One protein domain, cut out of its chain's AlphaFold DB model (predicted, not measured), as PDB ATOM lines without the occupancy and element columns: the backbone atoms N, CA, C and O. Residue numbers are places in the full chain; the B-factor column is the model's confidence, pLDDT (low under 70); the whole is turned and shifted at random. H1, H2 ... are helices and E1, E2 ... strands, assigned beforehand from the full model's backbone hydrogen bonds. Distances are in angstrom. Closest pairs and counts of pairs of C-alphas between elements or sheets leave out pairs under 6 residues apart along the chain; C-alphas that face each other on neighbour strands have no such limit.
ATOM      1  N   ASP A   6     225.279 239.807 227.741       94.25
ATOM      2  CA  ASP A   6     224.511 238.707 227.174       94.25
ATOM      3  C   ASP A   6     223.904 237.897 228.314       94.25
ATOM      4  O   ASP A   6     224.598 237.456 229.233       94.25
ATOM      5  N   LEU A   7     222.586 237.720 228.269       95.06
ATOM      6  CA  LEU A   7     221.810 237.077 229.322       95.06
ATOM      7  C   LEU A   7     220.994 235.926 228.746       95.06
ATOM      8  O   LEU A   7     220.318 236.075 227.730       95.06
ATOM      9  N   VAL A   8     221.004 234.796 229.445       94.75
ATOM     10  CA  VAL A   8     220.194 233.623 229.125       94.75
ATOM     11  C   VAL A   8     219.148 233.418 230.209       94.75
ATOM     12  O   VAL A   8     219.461 233.180 231.377       94.75
ATOM     13  N   PHE A   9     217.888 233.444 229.787       93.94
ATOM     14  CA  PHE A   9     216.738 233.081 230.603       93.94
ATOM     15  C   PHE A   9     216.358 231.639 230.283       93.94
ATOM     16  O   PHE A   9     215.914 231.339 229.177       93.94
ATOM     17  N   THR A  10     216.545 230.738 231.244       91.75
ATOM     18  CA  THR A  10     216.223 229.316 231.074       91.75
ATOM     19  C   THR A  10     214.902 229.011 231.779       91.75
ATOM     20  O   THR A  10     214.828 229.159 233.002       91.75
ATOM     21  N   PRO A  11     213.848 228.604 231.049       89.81
ATOM     22  CA  PRO A  11     212.614 228.130 231.663       89.81
ATOM     23  C   PRO A  11     212.858 226.841 232.455       89.81
ATOM     24  O   PRO A  11     213.566 225.945 231.998       89.81
ATOM     25  N   GLY A  12     212.230 226.724 233.620       86.06
ATOM     26  CA  GLY A  12     212.245 225.526 234.451       86.06
ATOM     27  C   GLY A  12     210.901 225.298 235.136       86.06
ATOM     28  O   GLY A  12     210.004 226.143 235.087       86.06
ATOM     29  N   ARG A  13     210.762 224.140 235.795       82.19
ATOM     30  CA  ARG A  13     209.528 223.739 236.496       82.19
ATOM     31  C   ARG A  13     209.070 224.778 237.524       82.19
ATOM     32  O   ARG A  13     207.877 225.037 237.632       82.19
ATOM     33  N   ASP A  14     210.021 225.389 238.221       81.56
ATOM     34  CA  ASP A  14     209.759 226.349 239.299       81.56
ATOM     35  C   ASP A  14     209.835 227.813 238.827       81.56
ATOM     36  O   ASP A  14     209.901 228.737 239.640       81.56
ATOM     37  N   GLY A  15     209.854 228.047 237.512       85.94
ATOM     38  CA  GLY A  15     209.987 229.368 236.899       85.94
ATOM     39  C   GLY A  15     211.304 229.548 236.149       85.94
ATOM     40  O   GLY A  15     211.974 228.583 235.791       85.94
ATOM     41  N   VAL A  16     211.655 230.799 235.868       92.44
ATOM     42  CA  VAL A  16     212.820 231.148 235.045       92.44
ATOM     43  C   VAL A  16     214.073 231.306 235.908       92.44
ATOM     44  O   VAL A  16     214.026 231.901 236.985       92.44
ATOM     45  N   THR A  17     215.209 230.807 235.420       93.25
ATOM     46  CA  THR A  17     216.547 231.095 235.963       93.25
ATOM     47  C   THR A  17     217.336 231.994 235.014       93.25
ATOM     48  O   THR A  17     217.171 231.891 233.798       93.25
ATOM     49  N   LEU A  18     218.218 232.833 235.561       95.25
ATOM     50  CA  LEU A  18     219.058 233.771 234.811       95.25
ATOM     51  C   LEU A  18     220.543 233.433 234.988       95.25
ATOM     52  O   LEU A  18     220.994 233.231 236.115       95.25
ATOM     53  N   ALA A  19     221.293 233.423 233.888       96.25
ATOM     54  CA  ALA A  19     222.754 233.434 233.898       96.25
ATOM     55  C   ALA A  19     223.300 234.228 232.702       96.25
ATOM     56  O   ALA A  19     222.611 234.361 231.690       96.25
ATOM     57  N   GLY A  20     224.519 234.755 232.800       95.12
ATOM     58  CA  GLY A  20     225.131 235.522 231.718       95.12
ATOM     59  C   GLY A  20     226.271 236.420 232.177       95.12
ATOM     60  O   GLY A  20     226.810 236.237 233.265       95.12
ATOM     61  N   THR A  21     226.605 237.407 231.352       94.81
ATOM     62  CA  THR A  21     227.631 238.418 231.628       94.81
ATOM     63  C   THR A  21     227.060 239.808 231.413       94.81
ATOM     64  O   THR A  21     226.236 240.028 230.525       94.81
ATOM     65  N   ARG A  22     227.493 240.782 232.214       92.75
ATOM     66  CA  ARG A  22     227.120 242.187 232.017       92.75
ATOM     67  C   ARG A  22     228.216 243.139 232.444       92.75
ATOM     68  O   ARG A  22     229.044 242.810 233.286       92.75
ATOM     69  N   THR A  23     228.192 244.343 231.880       90.12
ATOM     70  CA  THR A  23     229.088 245.444 232.252       90.12
ATOM     71  C   THR A  23     229.010 245.729 233.744       90.12
ATOM     72  O   THR A  23     227.896 245.830 234.208       90.12
ATOM     73  N   ASP A  24     230.095 246.015 234.465       87.69
ATOM     74  CA  ASP A  24     230.176 246.255 235.925       87.69
ATOM     75  C   ASP A  24     229.288 247.371 236.506       87.69
ATOM     76  O   ASP A  24     229.021 247.408 237.714       87.69
ATOM     77  N   TYR A  25     228.745 248.250 235.665       86.06
ATOM     78  CA  TYR A  25     227.794 249.289 236.060       86.06
ATOM     79  C   TYR A  25     226.733 249.522 234.966       86.06
ATOM     80  O   TYR A  25     227.107 249.509 233.789       86.06
ATOM     81  N   PRO A  26     225.455 249.817 235.301       87.69
ATOM     82  CA  PRO A  26     224.832 249.935 236.633       87.69
ATOM     83  C   PRO A  26     224.324 248.587 237.173       87.69
ATOM     84  O   PRO A  26     224.474 247.579 236.504       87.69
ATOM     85  N   SER A  27     223.704 248.571 238.359       90.88
ATOM     86  CA  SER A  27     223.043 247.373 238.902       90.88
ATOM     87  C   SER A  27     221.980 246.819 237.944       90.88
ATOM     88  O   SER A  27     221.370 247.581 237.190       90.88
ATOM     89  N   LEU A  28     221.719 245.514 238.030       92.75
ATOM     90  CA  LEU A  28     220.693 244.809 237.270       92.75
ATOM     91  C   LEU A  28     219.697 244.113 238.204       92.75
ATOM     92  O   LEU A  28     220.079 243.485 239.188       92.75
ATOM     93  N   GLU A  29     218.414 244.173 237.857       95.56
ATOM     94  CA  GLU A  29     217.364 243.385 238.501       95.56
ATOM     95  C   GLU A  29     216.500 242.693 237.444       95.56
ATOM     96  O   GLU A  29     216.194 243.273 236.402       95.56
ATOM     97  N   ALA A  30     216.090 241.459 237.728       95.69
ATOM     98  CA  ALA A  30     215.184 240.690 236.885       95.69
ATOM     99  C   ALA A  30     214.061 240.086 237.730       95.69
ATOM    100  O   ALA A  30     214.312 239.465 238.768       95.69
ATOM    101  N   HIS A  31     212.826 240.227 237.253       96.25
ATOM    102  CA  HIS A  31     211.614 239.756 237.920       96.25
ATOM    103  C   HIS A  31     210.754 238.945 236.940       96.25
ATOM    104  O   HIS A  31     210.751 239.219 235.742       96.25
ATOM    105  N   GLN A  32     210.053 237.931 237.448       94.94
ATOM    106  CA  GLN A  32     209.111 237.094 236.707       94.94
ATOM    107  C   GLN A  32     207.696 237.329 237.226       94.94
ATOM    108  O   GLN A  32     207.419 237.053 238.395       94.94
ATOM    109  N   ASP A  33     206.795 237.731 236.337       92.69
ATOM    110  CA  ASP A  33     205.362 237.723 236.613       92.69
ATOM    111  C   ASP A  33     204.773 236.342 236.310       92.69
ATOM    112  O   ASP A  33     205.070 235.715 235.288       92.69
ATOM    113  N   LEU A  34     203.951 235.844 237.231       85.88
ATOM    114  CA  LEU A  34     203.309 234.538 237.145       85.88
ATOM    115  C   LEU A  34     201.841 234.684 236.721       85.88
ATOM    116  O   LEU A  34     201.203 235.683 237.056       85.88
ATOM    117  N   PRO A  35     201.239 233.655 236.089       81.94
ATOM    118  CA  PRO A  35     199.817 233.672 235.722       81.94
ATOM    119  C   PRO A  35     198.852 233.885 236.899       81.94
ATOM    120  O   PRO A  35     197.702 234.258 236.702       81.94
ATOM    121  N   SER A  36     199.314 233.651 238.130       86.25
ATOM    122  CA  SER A  36     198.573 233.930 239.364       86.25
ATOM    123  C   SER A  36     198.477 235.423 239.709       86.25
ATOM    124  O   SER A  36     197.796 235.771 240.671       86.25
ATOM    125  N   GLY A  37     199.164 236.298 238.967       87.50
ATOM    126  CA  GLY A  37     199.305 237.727 239.264       87.50
ATOM    127  C   GLY A  37     200.393 238.045 240.295       87.50
ATOM    128  O   GLY A  37     200.553 239.201 240.673       87.50
ATOM    129  N   ALA A  38     201.134 237.038 240.769       90.00
ATOM    130  CA  ALA A  38     202.269 237.227 241.667       90.00
ATOM    131  C   ALA A  38     203.559 237.538 240.891       90.00
ATOM    132  O   ALA A  38     203.784 236.979 239.819       90.00
ATOM    133  N   THR A  39     204.441 238.345 241.484       94.94
ATOM    134  CA  THR A  39     205.791 238.619 240.966       94.94
ATOM    135  C   THR A  39     206.836 237.932 241.838       94.94
ATOM    136  O   THR A  39     206.760 237.955 243.068       94.94
ATOM    137  N   ARG A  40     207.843 237.339 241.199       93.50
ATOM    138  CA  ARG A  40     209.013 236.744 241.848       93.50
ATOM    139  C   ARG A  40     210.286 237.426 241.362       93.50
ATOM    140  O   ARG A  40     210.491 237.576 240.165       93.50
ATOM    141  N   THR A  41     211.203 237.715 242.276       96.38
ATOM    142  CA  THR A  41     212.568 238.118 241.920       96.38
ATOM    143  C   THR A  41     213.367 236.926 241.387       96.38
ATOM    144  O   THR A  41     213.465 235.887 242.046       96.38
ATOM    145  N   ILE A  42     213.935 237.081 240.190       95.38
ATOM    146  CA  ILE A  42     214.856 236.117 239.574       95.38
ATOM    147  C   ILE A  42     216.293 236.436 239.993       95.38
ATOM    148  O   ILE A  42     217.024 235.536 240.400       95.38
ATOM    149  N   ALA A  43     216.690 237.707 239.901       94.12
ATOM    150  CA  ALA A  43     218.037 238.158 240.230       94.12
ATOM    151  C   ALA A  43     218.039 239.609 240.722       94.12
ATOM    152  O   ALA A  43     217.308 240.451 240.199       94.12
ATOM    153  N   ILE A  44     218.906 239.881 241.695       94.44
ATOM    154  CA  ILE A  44     219.346 241.223 242.081       94.44
ATOM    155  C   ILE A  44     220.863 241.177 242.028       94.44
ATOM    156  O   ILE A  44     221.489 240.440 242.790       94.44
ATOM    157  N   ASP A  45     221.433 241.945 241.116       91.50
ATOM    158  CA  ASP A  45     222.854 241.963 240.830       91.50
ATOM    159  C   ASP A  45     223.386 243.396 241.001       91.50
ATOM    160  O   ASP A  45     223.124 244.282 240.175       91.50
ATOM    161  N   PRO A  46     224.062 243.690 242.124       89.94
ATOM    162  CA  PRO A  46     224.569 245.025 242.395       89.94
ATOM    163  C   PRO A  46     225.610 245.463 241.363       89.94
ATOM    164  O   PRO A  46     226.385 244.671 240.837       89.94
ATOM    165  N   ALA A  47     225.710 246.765 241.118       87.44
ATOM    166  CA  ALA A  47     226.878 247.294 240.434       87.44
ATOM    167  C   ALA A  47     228.163 246.928 241.204       87.44
ATOM    168  O   ALA A  47     228.223 247.067 242.431       87.44
ATOM    169  N   ALA A  48     229.214 246.555 240.472       79.38
ATOM    170  CA  ALA A  48     230.550 246.341 241.014       79.38
ATOM    171  C   ALA A  48     231.172 247.706 241.365       79.38
ATOM    172  O   ALA A  48     231.944 248.308 240.618       79.38
ATOM    173  N   THR A  49     230.741 248.260 242.495       68.25
ATOM    174  CA  THR A  49     231.123 249.586 242.994       68.25
ATOM    175  C   THR A  49     232.255 249.487 244.018       68.25
ATOM    176  O   THR A  49     232.535 248.419 244.550       68.25
ATOM    177  N   GLY A  50     232.946 250.602 244.284       60.38
ATOM    178  CA  GLY A  50     234.007 250.661 245.305       60.38
ATOM    179  C   GLY A  50     235.324 251.286 244.845       60.38
ATOM    180  O   GLY A  50     236.237 251.460 245.647       60.38
ATOM    181  N   ARG A  51     235.437 251.671 243.569       59.44
ATOM    182  CA  ARG A  51     236.593 252.412 243.050       59.44
ATOM    183  C   ARG A  51     236.302 253.911 243.068       59.44
ATOM    184  O   ARG A  51     235.253 254.349 242.606       59.44
ATOM    185  N   SER A  52     237.248 254.710 243.563       59.06
ATOM    186  CA  SER A  52     237.112 256.171 243.718       59.06
ATOM    187  C   SER A  52     236.991 256.947 242.396       59.06
ATOM    188  O   SER A  52     236.829 258.162 242.414       59.06
ATOM    189  N   TRP A  53     237.081 256.266 241.252       63.16
ATOM    190  CA  TRP A  53     237.184 256.868 239.918       63.16
ATOM    191  C   TRP A  53     235.822 256.976 239.202       63.16
ATOM    192  O   TRP A  53     235.753 257.461 238.074       63.16
ATOM    193  N   GLY A  54     234.730 256.573 239.863       66.38
ATOM    194  CA  GLY A  54     233.359 256.752 239.381       66.38
ATOM    195  C   GLY A  54     232.887 255.703 238.357       66.38
ATOM    196  O   GLY A  54     233.655 254.855 237.914       66.38
ATOM    197  N   PRO A  55     231.603 255.734 237.963       64.00
ATOM    198  CA  PRO A  55     230.978 254.675 237.163       64.00
ATOM    199  C   PRO A  55     231.489 254.584 235.716       64.00
ATOM    200  O   PRO A  55     231.430 253.518 235.110       64.00
ATOM    201  N   ALA A  56     232.033 255.672 235.159       66.62
ATOM    202  CA  ALA A  56     232.511 255.704 233.775       66.62
ATOM    203  C   ALA A  56     233.714 254.777 233.522       66.62
ATOM    204  O   ALA A  56     233.881 254.299 232.401       66.62
ATOM    205  N   VAL A  57     234.526 254.485 234.548       69.00
ATOM    206  CA  VAL A  57     235.673 253.569 234.414       69.00
ATOM    207  C   VAL A  57     235.283 252.094 234.493       69.00
ATOM    208  O   VAL A  57     236.099 251.251 234.147       69.00
ATOM    209  N   ASN A  58     234.053 251.782 234.908       62.88
ATOM    210  CA  ASN A  58     233.555 250.408 235.013       62.88
ATOM    211  C   ASN A  58     232.857 249.929 233.730       62.88
ATOM    212  O   ASN A  58     232.656 248.737 233.549       62.88
ATOM    213  N   LEU A  59     232.526 250.844 232.813       71.38
ATOM    214  CA  LEU A  59     231.851 250.524 231.552       71.38
ATOM    215  C   LEU A  59     232.587 249.541 230.610       71.38
ATOM    216  O   LEU A  59     231.908 248.896 229.814       71.38
ATOM    217  N   PRO A  60     233.930 249.417 230.623       78.81
ATOM    218  CA  PRO A  60     234.629 248.411 229.821       78.81
ATOM    219  C   PRO A  60     234.723 247.030 230.480       78.81
ATOM    220  O   PRO A  60     235.168 246.101 229.814       78.81
ATOM    221  N   PHE A  61     234.417 246.923 231.774       83.31
ATOM    222  CA  PHE A  61     234.594 245.699 232.556       83.31
ATOM    223  C   PHE A  61     233.266 244.980 232.729       83.31
ATOM    224  O   PHE A  61     232.215 245.619 232.694       83.31
ATOM    225  N   HIS A  62     233.329 243.669 232.942       89.31
ATOM    226  CA  HIS A  62     232.166 242.799 233.050       89.31
ATOM    227  C   HIS A  62     232.337 241.815 234.198       89.31
ATOM    228  O   HIS A  62     233.461 241.418 234.518       89.31
ATOM    229  N   HIS A  63     231.210 241.370 234.739       90.50
ATOM    230  CA  HIS A  63     231.141 240.230 235.641       90.50
ATOM    231  C   HIS A  63     229.977 239.315 235.283       90.50
ATOM    232  O   HIS A  63     229.061 239.673 234.529       90.50
ATOM    233  N   ASP A  64     230.050 238.121 235.853       94.44
ATOM    234  CA  ASP A  64     229.096 237.053 235.636       94.44
ATOM    235  C   ASP A  64     227.908 237.189 236.586       94.44
ATOM    236  O   ASP A  64     228.059 237.486 237.772       94.44
ATOM    237  N   ILE A  65     226.726 236.874 236.066       93.38
ATOM    238  CA  ILE A  65     225.539 236.568 236.858       93.38
ATOM    239  C   ILE A  65     225.305 235.064 236.733       93.38
ATOM    240  O   ILE A  65     225.175 234.537 235.626       93.38
ATOM    241  N   GLY A  66     225.232 234.354 237.859       91.19
ATOM    242  CA  GLY A  66     225.101 232.896 237.849       91.19
ATOM    243  C   GLY A  66     226.349 232.212 237.277       91.19
ATOM    244  O   GLY A  66     227.462 232.543 237.669       91.19
ATOM    245  N   ASN A  67     226.161 231.225 236.393       92.69
ATOM    246  CA  ASN A  67     227.258 230.500 235.741       92.69
ATOM    247  C   ASN A  67     227.085 230.503 234.202       92.69
ATOM    248  O   ASN A  67     226.422 229.601 233.669       92.69
ATOM    249  N   PRO A  68     227.645 231.498 233.487       90.31
ATOM    250  CA  PRO A  68     227.491 231.638 232.036       90.31
ATOM    251  C   PRO A  68     228.052 230.452 231.236       90.31
ATOM    252  O   PRO A  68     227.464 230.077 230.218       90.31
ATOM    253  N   ASP A  69     229.108 229.795 231.729       91.00
ATOM    254  CA  ASP A  69     229.752 228.654 231.057       91.00
ATOM    255  C   ASP A  69     228.797 227.469 230.850       91.00
ATOM    256  O   ASP A  69     228.995 226.632 229.972       91.00
ATOM    257  N   THR A  70     227.724 227.396 231.643       88.69
ATOM    258  CA  THR A  70     226.715 226.332 231.540       88.69
ATOM    259  C   THR A  70     225.575 226.645 230.567       88.69
ATOM    260  O   THR A  70     224.818 225.741 230.203       88.69
ATOM    261  N   VAL A  71     225.432 227.906 230.138       89.00
ATOM    262  CA  VAL A  71     224.286 228.370 229.337       89.00
ATOM    263  C   VAL A  71     224.673 228.865 227.947       89.00
ATOM    264  O   VAL A  71     223.952 228.575 226.993       89.00
ATOM    265  N   PHE A  72     225.811 229.546 227.800       91.56
ATOM    266  CA  PHE A  72     226.262 230.086 226.515       91.56
ATOM    267  C   PHE A  72     226.598 229.047 225.441       91.56
ATOM    268  O   PHE A  72     226.280 229.322 224.281       91.56
ATOM    269  N   PRO A  73     227.138 227.849 225.757       89.38
ATOM    270  CA  PRO A  73     227.404 226.835 224.735       89.38
ATOM    271  C   PRO A  73     226.194 226.531 223.843       89.38
ATOM    272  O   PRO A  73     226.348 226.302 222.654       89.38
ATOM    273  N   ARG A  74     224.964 226.633 224.366       79.44
ATOM    274  CA  ARG A  74     223.730 226.386 223.593       79.44
ATOM    275  C   ARG A  74     223.482 227.377 222.451       79.44
ATOM    276  O   ARG A  74     222.660 227.082 221.593       79.44
ATOM    277  N   PHE A  75     224.120 228.543 222.493       81.88
ATOM    278  CA  PHE A  75     223.940 229.629 221.528       81.88
ATOM    279  C   PHE A  75     225.200 229.898 220.701       81.88
ATOM    280  O   PHE A  75     225.110 230.520 219.646       81.88
ATOM    281  N   HIS A  76     226.370 229.478 221.189       82.88
ATOM    282  CA  HIS A  76     227.647 229.668 220.501       82.88
ATOM    283  C   HIS A  76     228.115 228.416 219.765       82.88
ATOM    284  O   HIS A  76     228.751 228.532 218.716       82.88
ATOM    285  N   ASP A  77     227.808 227.235 220.302       84.19
ATOM    286  CA  ASP A  77     228.214 225.979 219.698       84.19
ATOM    287  C   ASP A  77     227.155 225.496 218.719       84.19
ATOM    288  O   ASP A  77     225.952 225.663 218.920       84.19
TER     289      ASP A  77
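AT A GLANCE: This is residues 6 to 77 of the 110 residues of an uncharacterized protein of Nocardia otitidiscaviarum (UniProt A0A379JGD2). Two small antiparallel sheets lie partly face to face as a sandwich, their strands at 27 degrees to each other: the three strands E1, E2 and E5 on one side and the hairpin of E3 and E4 on the other. A long loop, residues 46 to 61, reaches out at one end of the sandwich, and the short helix H1 lies off the three-stranded sheet near the end of the printed part. The printed part has 72 residues with five named strands and one named helix, in the order E1, E2, E3, E4, E5, H1, and its class is mostly strand. It is loose, with a radius of gyration of the C-alphas of 14.4 A, and flat, spanning 44 by 34 by 12 A.

HOW THE PARTS SIT: E1, residues 6 to 12, and E2, residues 15 to 23, form an antiparallel hairpin, with N 8 and O 19 at 2.8 A and N 17 and O 10 at 3.0 A, both within hydrogen-bond range. E2 bends by 53 degrees at residue 20. E5, residues 62 to 65, is the other antiparallel neighbour of E2, with N 20 and O 65 at 2.9 A. The order across this sheet is E1, E2, E5, with E2 the inner strand. E3, residues 28 to 33, and E4, residues 39 to 45, form the second antiparallel hairpin, with N 30 and O 43 at 2.9 A and N 42 and O 30 at 2.8 A. The parts of the two sheets that face each other are 10.6 A centre to centre, and their best planes are 28 degrees apart. Between E2 and E4 the closest C-alphas are those of Thr 17 and Ile 42, 6.4 A apart. H1, residues 73 to 76, is not on the three-stranded sheet and is apart from E1 and E2. It is too short for any O i to N i+4 pair; its one O i to N i+3 pair is within range.

IN THESE COORDINATES: E1 begins at C-alpha 6, (224.511, 238.707, 227.174), and is 19.4 A long. E2, the longest strand by residues, measures 25.4 A and ends at C-alpha 23, (229.088, 245.444, 232.252). E3 is 16.9 A long, E4 17.4 A, E5 9.9 A and H1 5.1 A. H1 ends at C-alpha 76, (227.647, 229.668, 220.501).

THE WHOLE: The two C-alphas farthest apart are those of Ser 36 and Trp 53, at 44.9 A. The printed part has no cut. The link from E4 to E5, with 16 residues, is long. Mean pLDDT of the printed part is 86.2; residues 49 to 58, within that link, are under 70.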